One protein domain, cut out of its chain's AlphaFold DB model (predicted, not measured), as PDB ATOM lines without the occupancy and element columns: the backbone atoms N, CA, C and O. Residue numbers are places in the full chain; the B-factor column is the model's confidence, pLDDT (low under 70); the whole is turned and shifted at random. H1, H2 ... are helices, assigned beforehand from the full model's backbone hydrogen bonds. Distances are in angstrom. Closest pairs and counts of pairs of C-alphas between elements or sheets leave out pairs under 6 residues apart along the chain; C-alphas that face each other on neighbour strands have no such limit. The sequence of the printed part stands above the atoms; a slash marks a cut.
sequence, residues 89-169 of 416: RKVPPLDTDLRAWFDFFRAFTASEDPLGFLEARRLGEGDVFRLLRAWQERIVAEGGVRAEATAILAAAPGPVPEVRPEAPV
ATOM      1  N   ARG A  89      44.203  11.983  21.723       95.56
ATOM      2  CA  ARG A  89      43.866  11.202  22.907       95.56
ATOM      3  C   ARG A  89      42.778  11.952  23.653       95.56
ATOM      4  O   ARG A  89      43.004  13.076  24.096       95.56
ATOM      5  N   LYS A  90      41.592  11.353  23.736       97.06
ATOM      6  CA  LYS A  90      40.479  11.923  24.497       97.06
ATOM      7  C   LYS A  90      40.697  11.695  25.978       97.06
ATOM      8  O   LYS A  90      41.225  10.660  26.392       97.06
ATOM      9  N   VAL A  91      40.300  12.680  26.771       98.00
ATOM     10  CA  VAL A  91      40.545  12.691  28.213       98.00
ATOM     11  C   VAL A  91      39.274  13.121  28.943       98.00
ATOM     12  O   VAL A  91      39.257  14.170  29.585       98.00
ATOM     13  N   PRO A  92      38.180  12.345  28.862       97.69
ATOM     14  CA  PRO A  92      36.959  12.677  29.575       97.69
ATOM     15  C   PRO A  92      37.168  12.638  31.101       97.69
ATOM     16  O   PRO A  92      37.888  11.770  31.611       97.69
ATOM     17  N   PRO A  93      36.531  13.555  31.855       98.06
ATOM     18  CA  PRO A  93      35.704  14.680  31.390       98.06
ATOM     19  C   PRO A  93      36.505  15.955  31.043       98.06
ATOM     20  O   PRO A  93      35.913  16.968  30.688       98.06
ATOM     21  N   LEU A  94      37.835  15.946  31.167       98.25
ATOM     22  CA  LEU A  94      38.677  17.146  31.069       98.25
ATOM     23  C   LEU A  94      38.663  17.816  29.691       98.25
ATOM     24  O   LEU A  94      38.931  19.008  29.596       98.25
ATOM     25  N   ASP A  95      38.397  17.069  28.628       97.62
ATOM     26  CA  ASP A  95      38.337  17.563  27.250       97.62
ATOM     27  C   ASP A  95      37.003  18.234  26.886       97.62
ATOM     28  O   ASP A  95      36.910  18.949  25.887       97.62
ATOM     29  N   THR A  96      35.964  18.012  27.688       97.56
ATOM     30  CA  THR A  96      34.582  18.393  27.373       97.56
ATOM     31  C   THR A  96      33.962  19.306  28.425       97.56
ATOM     32  O   THR A  96      33.214  20.216  28.064       97.56
ATOM     33  N   ASP A  97      34.306  19.111  29.697       98.38
ATOM     34  CA  ASP A  97      33.818  19.882  30.838       98.38
ATOM     35  C   ASP A  97      34.879  20.884  31.320       98.38
ATOM     36  O   ASP A  97      35.914  20.529  31.895       98.38
ATOM     37  N   LEU A  98      34.584  22.169  31.111       98.06
ATOM     38  CA  LEU A  98      35.454  23.281  31.486       98.06
ATOM     39  C   LEU A  98      35.684  23.347  33.003       98.06
ATOM     40  O   LEU A  98      36.791  23.663  33.449       98.06
ATOM     41  N   ARG A  99      34.660  23.045  33.810       98.25
ATOM     42  CA  ARG A  99      34.755  23.053  35.273       98.25
ATOM     43  C   ARG A  99      35.678  21.942  35.747       98.25
ATOM     44  O   ARG A  99      36.586  22.217  36.533       98.25
ATOM     45  N   ALA A 100      35.483  20.731  35.228       98.25
ATOM     46  CA  ALA A 100      36.342  19.595  35.536       98.25
ATOM     47  C   ALA A 100      37.806  19.890  35.173       98.25
ATOM     48  O   ALA A 100      38.697  19.627  35.981       98.25
ATOM     49  N   TRP A 101      38.061  20.503  34.011       98.38
ATOM     50  CA  TRP A 101      39.406  20.928  33.621       98.38
ATOM     51  C   TRP A 101      40.049  21.895  34.625       98.38
ATOM     52  O   TRP A 101      41.168  21.647  35.072       98.38
ATOM     53  N   PHE A 102      39.366  22.973  35.028       98.19
ATOM     54  CA  PHE A 102      39.937  23.929  35.988       98.19
ATOM     55  C   PHE A 102      40.139  23.327  37.383       98.19
ATOM     56  O   PHE A 102      41.154  23.617  38.020       98.19
ATOM     57  N   ASP A 103      39.209  22.498  37.863       98.38
ATOM     58  CA  ASP A 103      39.343  21.835  39.164       98.38
ATOM     59  C   ASP A 103      40.502  20.819  39.150       98.38
ATOM     60  O   ASP A 103      41.314  20.792  40.081       98.38
ATOM     61  N   PHE A 104      40.672  20.070  38.053       98.38
ATOM     62  CA  PHE A 104      41.850  19.230  37.821       98.38
ATOM     63  C   PHE A 104      43.145  20.049  37.793       98.38
ATOM     64  O   PHE A 104      44.094  19.717  38.501       98.38
ATOM     65  N   PHE A 105      43.189  21.129  37.007       98.00
ATOM     66  CA  PHE A 105      44.402  21.921  36.809       98.00
ATOM     67  C   PHE A 105      44.864  22.589  38.110       98.00
ATOM     68  O   PHE A 105      46.051  22.562  38.427       98.00
ATOM     69  N   ARG A 106      43.930  23.103  38.924       97.56
ATOM     70  CA  ARG A 106      44.231  23.626  40.268       97.56
ATOM     71  C   ARG A 106      44.874  22.558  41.149       97.56
ATOM     72  O   ARG A 106      45.924  22.816  41.730       97.56
ATOM     73  N   ALA A 107      44.279  21.367  41.216       97.88
ATOM     74  CA  ALA A 107      44.807  20.268  42.018       97.88
ATOM     75  C   ALA A 107      46.182  19.787  41.532       97.88
ATOM     76  O   ALA A 107      47.066  19.563  42.353       97.88
ATOM     77  N   PHE A 108      46.382  19.705  40.215       97.62
ATOM     78  CA  PHE A 108      47.674  19.392  39.606       97.62
ATOM     79  C   PHE A 108      48.749  20.412  40.010       97.62
ATOM     80  O   PHE A 108      49.801  20.025  40.511       97.62
ATOM     81  N   THR A 109      48.471  21.714  39.875       96.69
ATOM     82  CA  THR A 109      49.434  22.776  40.231       96.69
ATOM     83  C   THR A 109      49.684  22.923  41.734       96.69
ATOM     84  O   THR A 109      50.696  23.496  42.126       96.69
ATOM     85  N   ALA A 110      48.773  22.424  42.573       96.31
ATOM     86  CA  ALA A 110      48.911  22.423  44.026       96.31
ATOM     87  C   ALA A 110      49.570  21.143  44.574       96.31
ATOM     88  O   ALA A 110      49.842  21.075  45.772       96.31
ATOM     89  N   SER A 111      49.795  20.127  43.733       97.44
ATOM     90  CA  SER A 111      50.419  18.867  44.140       97.44
ATOM     91  C   SER A 111      51.904  19.061  44.457       97.44
ATOM     92  O   SER A 111      52.621  19.711  43.699       97.44
ATOM     93  N   GLU A 112      52.381  18.445  45.543       96.31
ATOM     94  CA  GLU A 112      53.818  18.380  45.863       96.31
ATOM     95  C   GLU A 112      54.587  17.497  44.870       96.31
ATOM     96  O   GLU A 112      55.762  17.741  44.602       96.31
ATOM     97  N   ASP A 113      53.903  16.507  44.291       97.00
ATOM     98  CA  ASP A 113      54.406  15.643  43.225       97.00
ATOM     99  C   ASP A 113      53.456  15.709  42.015       97.00
ATOM    100  O   ASP A 113      52.467  14.966  41.939       97.00
ATOM    101  N   PRO A 114      53.682  16.645  41.077       96.12
ATOM    102  CA  PRO A 114      52.840  16.785  39.894       96.12
ATOM    103  C   PRO A 114      52.905  15.570  38.959       96.12
ATOM    104  O   PRO A 114      51.891  15.217  38.361       96.12
ATOM    105  N   LEU A 115      54.061  14.908  38.838       96.19
ATOM    106  CA  LEU A 115      54.221  13.767  37.929       96.19
ATOM    107  C   LEU A 115      53.524  12.523  38.483       96.19
ATOM    108  O   LEU A 115      52.722  11.916  37.770       96.19
ATOM    109  N   GLY A 116      53.714  12.212  39.769       97.19
ATOM    110  CA  GLY A 116      52.970  11.138  40.432       97.19
ATOM    111  C   GLY A 116      51.456  11.384  40.431       97.19
ATOM    112  O   GLY A 116      50.664  10.449  40.284       97.19
ATOM    113  N   PHE A 117      51.020  12.650  40.503       97.88
ATOM    114  CA  PHE A 117      49.605  13.016  40.381       97.88
ATOM    115  C   PHE A 117      49.006  12.659  39.010       97.88
ATOM    116  O   PHE A 117      47.851  12.207  38.954       97.88
ATOM    117  N   LEU A 118      49.760  12.856  37.922       97.31
ATOM    118  CA  LEU A 118      49.352  12.482  36.563       97.31
ATOM    119  C   LEU A 118      49.383  10.965  36.366       97.31
ATOM    120  O   LEU A 118      48.405  10.392  35.877       97.31
ATOM    121  N   GLU A 119      50.453  10.307  36.816       96.50
ATOM    122  CA  GLU A 119      50.628   8.858  36.699       96.50
ATOM    123  C   GLU A 119      49.492   8.093  37.392       96.50
ATOM    124  O   GLU A 119      48.880   7.206  36.789       96.50
ATOM    125  N   ALA A 120      49.106   8.507  38.604       97.56
ATOM    126  CA  ALA A 120      47.980   7.926  39.344       97.56
ATOM    127  C   ALA A 120      46.640   7.989  38.579       97.56
ATOM    128  O   ALA A 120      45.704   7.251  38.894       97.56
ATOM    129  N   ARG A 121      46.539   8.860  37.568       97.88
ATOM    130  CA  ARG A 121      45.369   9.052  36.693       97.88
ATOM    131  C   ARG A 121      45.615   8.584  35.258       97.88
ATOM    132  O   ARG A 121      44.765   8.806  34.399       97.88
ATOM    133  N   ARG A 122      46.744   7.911  34.998       96.56
ATOM    134  CA  ARG A 122      47.175   7.420  33.674       96.56
ATOM    135  C   ARG A 122      47.288   8.524  32.616       96.56
ATOM    136  O   ARG A 122      47.074   8.273  31.423       96.56
ATOM    137  N   LEU A 123      47.606   9.733  33.063       96.62
ATOM    138  CA  LEU A 123      47.872  10.890  32.217       96.62
ATOM    139  C   LEU A 123      49.374  11.048  32.011       96.62
ATOM    140  O   LEU A 123      50.154  10.818  32.933       96.62
ATOM    141  N   GLY A 124      49.761  11.465  30.810       93.69
ATOM    142  CA  GLY A 124      51.103  11.969  30.538       93.69
ATOM    143  C   GLY A 124      51.140  13.497  30.572       93.69
ATOM    144  O   GLY A 124      50.108  14.165  30.495       93.69
ATOM    145  N   GLU A 125      52.342  14.070  30.616       93.94
ATOM    146  CA  GLU A 125      52.538  15.522  30.487       93.94
ATOM    147  C   GLU A 125      51.948  16.060  29.170       93.94
ATOM    148  O   GLU A 125      51.299  17.108  29.153       93.94
ATOM    149  N   GLY A 126      52.091  15.297  28.079       90.88
ATOM    150  CA  GLY A 126      51.532  15.632  26.765       90.88
ATOM    151  C   GLY A 126      50.012  15.838  26.778       90.88
ATOM    152  O   GLY A 126      49.513  16.729  26.090       90.88
ATOM    153  N   ASP A 127      49.271  15.099  27.613       94.94
ATOM    154  CA  ASP A 127      47.820  15.276  27.758       94.94
ATOM    155  C   ASP A 127      47.475  16.647  28.343       94.94
ATOM    156  O   ASP A 127      46.579  17.329  27.846       94.94
ATOM    157  N   VAL A 128      48.216  17.081  29.367       96.00
ATOM    158  CA  VAL A 128      47.996  18.371  30.032       96.00
ATOM    159  C   VAL A 128      48.259  19.520  29.064       96.00
ATOM    160  O   VAL A 128      47.442  20.438  28.970       96.00
ATOM    161  N   PHE A 129      49.357  19.466  28.305       92.38
ATOM    162  CA  PHE A 129      49.678  20.503  27.320       92.38
ATOM    163  C   PHE A 129      48.668  20.548  26.167       92.38
ATOM    164  O   PHE A 129      48.272  21.642  25.751       92.38
ATOM    165  N   ARG A 130      48.193  19.390  25.685       91.44
ATOM    166  CA  ARG A 130      47.125  19.324  24.674       91.44
ATOM    167  C   ARG A 130      45.822  19.933  25.181       91.44
ATOM    168  O   ARG A 130      45.244  20.769  24.489       91.44
ATOM    169  N   LEU A 131      45.379  19.542  26.377       95.62
ATOM    170  CA  LEU A 131      44.157  20.065  26.992       95.62
ATOM    171  C   LEU A 131      44.253  21.574  27.222       95.62
ATOM    172  O   LEU A 131      43.333  22.305  26.865       95.62
ATOM    173  N   LEU A 132      45.384  22.052  27.749       96.06
ATOM    174  CA  LEU A 132      45.617  23.477  27.965       96.06
ATOM    175  C   LEU A 132      45.489  24.264  26.659       96.06
ATOM    176  O   LEU A 132      44.762  25.256  26.613       96.06
ATOM    177  N   ARG A 133      46.151  23.803  25.592       93.12
ATOM    178  CA  ARG A 133      46.082  24.440  24.276       93.12
ATOM    179  C   ARG A 133      44.661  24.423  23.708       93.12
ATOM    180  O   ARG A 133      44.177  25.465  23.274       93.12
ATOM    181  N   ALA A 134      43.981  23.276  23.747       93.88
ATOM    182  CA  ALA A 134      42.616  23.137  23.239       93.88
ATOM    183  C   ALA A 134      41.638  24.079  23.962       93.88
ATOM    184  O   ALA A 134      40.846  24.775  23.323       93.88
ATOM    185  N   TRP A 135      41.730  24.173  25.292       96.94
ATOM    186  CA  TRP A 135      40.902  25.095  26.067       96.94
ATOM    187  C   TRP A 135      41.259  26.561  25.831       96.94
ATOM    188  O   TRP A 135      40.352  27.388  25.759       96.94
ATOM    189  N   GLN A 136      42.539  26.908  25.662       95.94
ATOM    190  CA  GLN A 136      42.946  28.268  25.293       95.94
ATOM    191  C   GLN A 136      42.353  28.687  23.944       95.94
ATOM    192  O   GLN A 136      41.736  29.749  23.854       95.94
ATOM    193  N   GLU A 137      42.486  27.843  22.918       94.44
ATOM    194  CA  GLU A 137      41.910  28.081  21.591       94.44
ATOM    195  C   GLU A 137      40.384  28.265  21.687       94.44
ATOM    196  O   GLU A 137      39.837  29.234  21.151       94.44
ATOM    197  N   ARG A 138      39.702  27.418  22.467       97.06
ATOM    198  CA  ARG A 138      38.251  27.499  22.678       97.06
ATOM    199  C   ARG A 138      37.809  28.753  23.440       97.06
ATOM    200  O   ARG A 138      36.856  29.403  23.031       97.06
ATOM    201  N   ILE A 139      38.510  29.152  24.503       96.38
ATOM    202  CA  ILE A 139      38.229  30.384  25.274       96.38
ATOM    203  C   ILE A 139      38.445  31.648  24.419       96.38
ATOM    204  O   ILE A 139      37.767  32.672  24.595       96.38
ATOM    205  N   VAL A 140      39.408  31.612  23.493       95.06
ATOM    206  CA  VAL A 140      39.636  32.704  22.539       95.06
ATOM    207  C   VAL A 140      38.503  32.764  21.514       95.06
ATOM    208  O   VAL A 140      37.975  33.854  21.278       95.06
ATOM    209  N   ALA A 141      38.099  31.620  20.958       95.94
ATOM    210  CA  ALA A 141      37.075  31.534  19.921       95.94
ATOM    211  C   ALA A 141      35.639  31.763  20.438       95.94
ATOM    212  O   ALA A 141      34.828  32.384  19.750       95.94
ATOM    213  N   GLU A 142      35.313  31.298  21.646       97.81
ATOM    214  CA  GLU A 142      33.945  31.236  22.170       97.81
ATOM    215  C   GLU A 142      33.754  32.188  23.366       97.81
ATOM    216  O   GLU A 142      34.187  31.928  24.491       97.81
ATOM    217  N   GLY A 143      33.039  33.300  23.147       95.31
ATOM    218  CA  GLY A 143      32.784  34.303  24.194       95.31
ATOM    219  C   GLY A 143      32.034  33.759  25.419       95.31
ATOM    220  O   GLY A 143      32.320  34.174  26.542       95.31
ATOM    221  N   GLY A 144      31.124  32.797  25.222       97.62
ATOM    222  CA  GLY A 144      30.410  32.124  26.316       97.62
ATOM    223  C   GLY A 144      31.344  31.314  27.218       97.62
ATOM    224  O   GLY A 144      31.316  31.486  28.435       97.62
ATOM    225  N   VAL A 145      32.249  30.531  26.621       97.75
ATOM    226  CA  VAL A 145      33.265  29.745  27.346       97.75
ATOM    227  C   VAL A 145      34.193  30.659  28.146       97.75
ATOM    228  O   VAL A 145      34.561  30.340  29.273       97.75
ATOM    229  N   ARG A 146      34.537  31.842  27.623       97.31
ATOM    230  CA  ARG A 146      35.331  32.837  28.364       97.31
ATOM    231  C   ARG A 146      34.617  33.377  29.606       97.31
ATOM    232  O   ARG A 146      35.246  33.524  30.658       97.31
ATOM    233  N   ALA A 147      33.329  33.701  29.491       96.88
ATOM    234  CA  ALA A 147      32.532  34.158  30.628       96.88
ATOM    235  C   ALA A 147      32.411  33.055  31.694       96.88
ATOM    236  O   ALA A 147      32.619  33.321  32.878       96.88
ATOM    237  N   GLU A 148      32.170  31.814  31.270       97.88
ATOM    238  CA  GLU A 148      32.111  30.649  32.154       97.88
ATOM    239  C   GLU A 148      33.455  30.381  32.847       97.88
ATOM    240  O   GLU A 148      33.498  30.246  34.069       97.88
ATOM    241  N   ALA A 149      34.568  30.412  32.106       97.38
ATOM    242  CA  ALA A 149      35.915  30.291  32.663       97.38
ATOM    243  C   ALA A 149      36.165  31.344  33.753       97.38
ATOM    244  O   ALA A 149      36.672  31.024  34.824       97.38
ATOM    245  N   THR A 150      35.756  32.594  33.514       96.62
ATOM    246  CA  THR A 150      35.894  33.688  34.490       96.62
ATOM    247  C   THR A 150      35.087  33.409  35.761       96.62
ATOM    248  O   THR A 150      35.595  33.595  36.868       96.62
ATOM    249  N   ALA A 151      33.856  32.906  35.624       97.62
ATOM    250  CA  ALA A 151      33.015  32.536  36.760       97.62
ATOM    251  C   ALA A 151      33.600  31.356  37.561       97.62
ATOM    252  O   ALA A 151      33.653  31.413  38.790       97.62
ATOM    253  N   ILE A 152      34.102  30.316  36.886       97.44
ATOM    254  CA  ILE A 152      34.777  29.171  37.523       97.44
ATOM    255  C   ILE A 152      36.038  29.630  38.264       97.44
ATOM    256  O   ILE A 152      36.293  29.201  39.393       97.44
ATOM    257  N   LEU A 153      36.807  30.540  37.661       95.25
ATOM    258  CA  LEU A 153      38.015  31.096  38.263       95.25
ATOM    259  C   LEU A 153      37.731  31.884  39.549       95.25
ATOM    260  O   LEU A 153      38.546  31.827  40.469       95.25
ATOM    261  N   ALA A 154      36.580  32.552  39.643       96.31
ATOM    262  CA  ALA A 154      36.140  33.260  40.846       96.31
ATOM    263  C   ALA A 154      35.543  32.337  41.929       96.31
ATOM    264  O   ALA A 154      35.513  32.705  43.103       96.31
ATOM    265  N   ALA A 155      35.065  31.149  41.553       97.25
ATOM    266  CA  ALA A 155      34.470  30.187  42.476       97.25
ATOM    267  C   ALA A 155      35.523  29.359  43.236       97.25
ATOM    268  O   ALA A 155      36.630  29.104  42.745       97.25
ATOM    269  N   ALA A 156      35.137  28.866  44.420       96.56
ATOM    270  CA  ALA A 156      35.945  27.930  45.201       96.56
ATOM    271  C   ALA A 156      36.291  26.665  44.383       96.56
ATOM    272  O   ALA A 156      35.457  26.236  43.572       96.56
ATOM    273  N   PRO A 157      37.487  26.068  44.568       96.56
ATOM    274  CA  PRO A 157      37.856  24.815  43.911       96.56
ATOM    275  C   PRO A 157      36.868  23.693  44.231       96.56
ATOM    276  O   PRO A 157      36.479  23.513  45.385       96.56
ATOM    277  N   GLY A 158      36.448  22.964  43.200       97.00
ATOM    278  CA  GLY A 158      35.681  21.730  43.342       97.00
ATOM    279  C   GLY A 158      36.573  20.525  43.671       97.00
ATOM    280  O   GLY A 158      37.797  20.662  43.777       97.00
ATOM    281  N   PRO A 159      35.980  19.331  43.851       97.81
ATOM    282  CA  PRO A 159      36.742  18.096  44.004       97.81
ATOM    283  C   PRO A 159      37.500  17.757  42.714       97.81
ATOM    284  O   PRO A 159      37.062  18.089  41.614       97.81
ATOM    285  N   VAL A 160      38.623  17.046  42.843       98.25
ATOM    286  CA  VAL A 160      39.383  16.568  41.680       98.25
ATOM    287  C   VAL A 160      38.523  15.572  40.894       98.25
ATOM    288  O   VAL A 160      38.090  14.579  41.485       98.25
ATOM    289  N   PRO A 161      38.276  15.791  39.590       98.00
ATOM    290  CA  PRO A 161      37.459  14.878  38.801       98.00
ATOM    291  C   PRO A 161      38.146  13.516  38.617       98.00
ATOM    292  O   PRO A 161      39.376  13.414  38.578       98.00
ATOM    293  N   GLU A 162      37.342  12.462  38.468       98.12
ATOM    294  CA  GLU A 162      37.816  11.148  38.025       98.12
ATOM    295  C   GLU A 162      38.085  11.203  36.515       98.12
ATOM    296  O   GLU A 162      37.175  11.460  35.727       98.12
ATOM    297  N   VAL A 163      39.336  10.981  36.111       98.00
ATOM    298  CA  VAL A 163      39.769  11.092  34.712       98.00
ATOM    299  C   VAL A 163      39.870   9.709  34.085       98.00
ATOM    300  O   VAL A 163      40.384   8.780  34.711       98.00
ATOM    301  N   ARG A 164      39.409   9.566  32.838       97.25
ATOM    302  CA  ARG A 164      39.439   8.301  32.086       97.25
ATOM    303  C   ARG A 164      40.087   8.500  30.714       97.25
ATOM    304  O   ARG A 164      39.371   8.588  29.722       97.25
ATOM    305  N   PRO A 165      41.424   8.593  30.642       97.19
ATOM    306  CA  PRO A 165      42.115   8.795  29.375       97.19
ATOM    307  C   PRO A 165      41.874   7.615  28.431       97.19
ATOM    308  O   PRO A 165      42.051   6.458  28.823       97.19
ATOM    309  N   GLU A 166      41.507   7.897  27.186       97.25
ATOM    310  CA  GLU A 166      41.397   6.882  26.136       97.25
ATOM    311  C   GLU A 166      42.791   6.487  25.613       97.25
ATOM    312  O   GLU A 166      43.806   7.089  25.976       97.25
ATOM    313  N   ALA A 167      42.871   5.445  24.785       95.56
ATOM    314  CA  ALA A 167      44.116   5.113  24.094       95.56
ATOM    315  C   ALA A 167      44.443   6.194  23.040       95.56
ATOM    316  O   ALA A 167      43.517   6.727  22.423       95.56
ATOM    317  N   PRO A 168      45.726   6.531  22.818       96.56
ATOM    318  CA  PRO A 168      46.115   7.459  21.762       96.56
ATOM    319  C   PRO A 168      45.775   6.871  20.389       96.56
ATOM    320  O   PRO A 168      46.031   5.697  20.110       96.56
ATOM    321  N   VAL A 169      45.215   7.698  19.516       96.00
ATOM    322  CA  VAL A 169      44.871   7.347  18.139       96.00
ATOM    323  C   VAL A 169      45.570   8.324  17.207       96.00
ATOM    324  O   VAL A 169      45.490   9.540  17.374       96.00
TER     325      VAL A 169
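AT A GLANCE: This is residues 89 to 169 of the 416 residues of an uncharacterized protein of Sorangium cellulosum (strain So ce56) (UniProt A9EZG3). A flat, four-helix body: the long helix H3 makes one side, H4 meets its end at a corner and folds back, and H1 slants across between H4 and the small helix H2, which sits near the other end of H3. After H4 a long stretch without a named element, residues 155 to 169, runs back across the body, and the last printed residue comes near the first. The printed part has 81 residues with four named helices, in the order H1, H2, H3, H4, and no named strand, so the class is all helix. It is compact, with a radius of gyration of the C-alphas of 12.5 A, and the C-alphas span 33 by 31 by 17 A.

HOW THE PARTS SIT: The longest helix is H3, residues 125 to 141. H4, residues 143 to 154, touches H3 only at the corner by their link, with residues 145 to 149 of H4 and 138 to 140 of H3. Their closest C-alphas are those of Ile 139 and Arg 146, 4.9 A apart, and they run opposite ways at a steep tilt of 59 degrees. H1, residues 98 to 110, touches H4 with its residues 98 to 102 alone. The closest C-alphas are those of Arg 99 and Ile 152, 6.5 A apart; the two helices run the same way at a steep tilt of 41 degrees. H1 and H3 are close but not clearly touching, the closest C-alphas, Leu 98 and Trp 135, being 7.9 A apart. H2, residues 114 to 119, and H1 only just touch, only at the corner by their link, with 3 pairs of C-alphas within 8 A; of H1, residue 108 alone takes part, and the closest C-alphas are those of Phe 108 and Pro 114, 5.8 A apart. H2 and H3 are close but not clearly touching, with C-alphas 118 and 125 7.5 A apart, and stand about perpendicular at 76 degrees. H2 and H4 are apart. In H1, H2, H3 and H4 every O i to N i+4 pair is within hydrogen-bond range.

IN THESE COORDINATES: H3 measures 24.6 A from C-alpha 125 at (52.538, 15.522, 30.487) to C-alpha 141. H4 measures 17.0 A and ends at C-alpha 154 at (36.140, 33.260, 40.846). H1 begins at C-alpha 98 at (35.454, 23.281, 31.486) and measures 18.4 A. H2 measures 8.8 A.

THE WHOLE: The C-alphas farthest apart are those of Ala 154 and Val 169, at 35.5 A, while those of Arg 89 and Val 169 are 6.2 A apart. The printed part has no cut, and the links H1 to H2, H2 to H3 and H3 to H4 are tight. The mean pLDDT of the printed part is 96.7, and no printed residue is under 70.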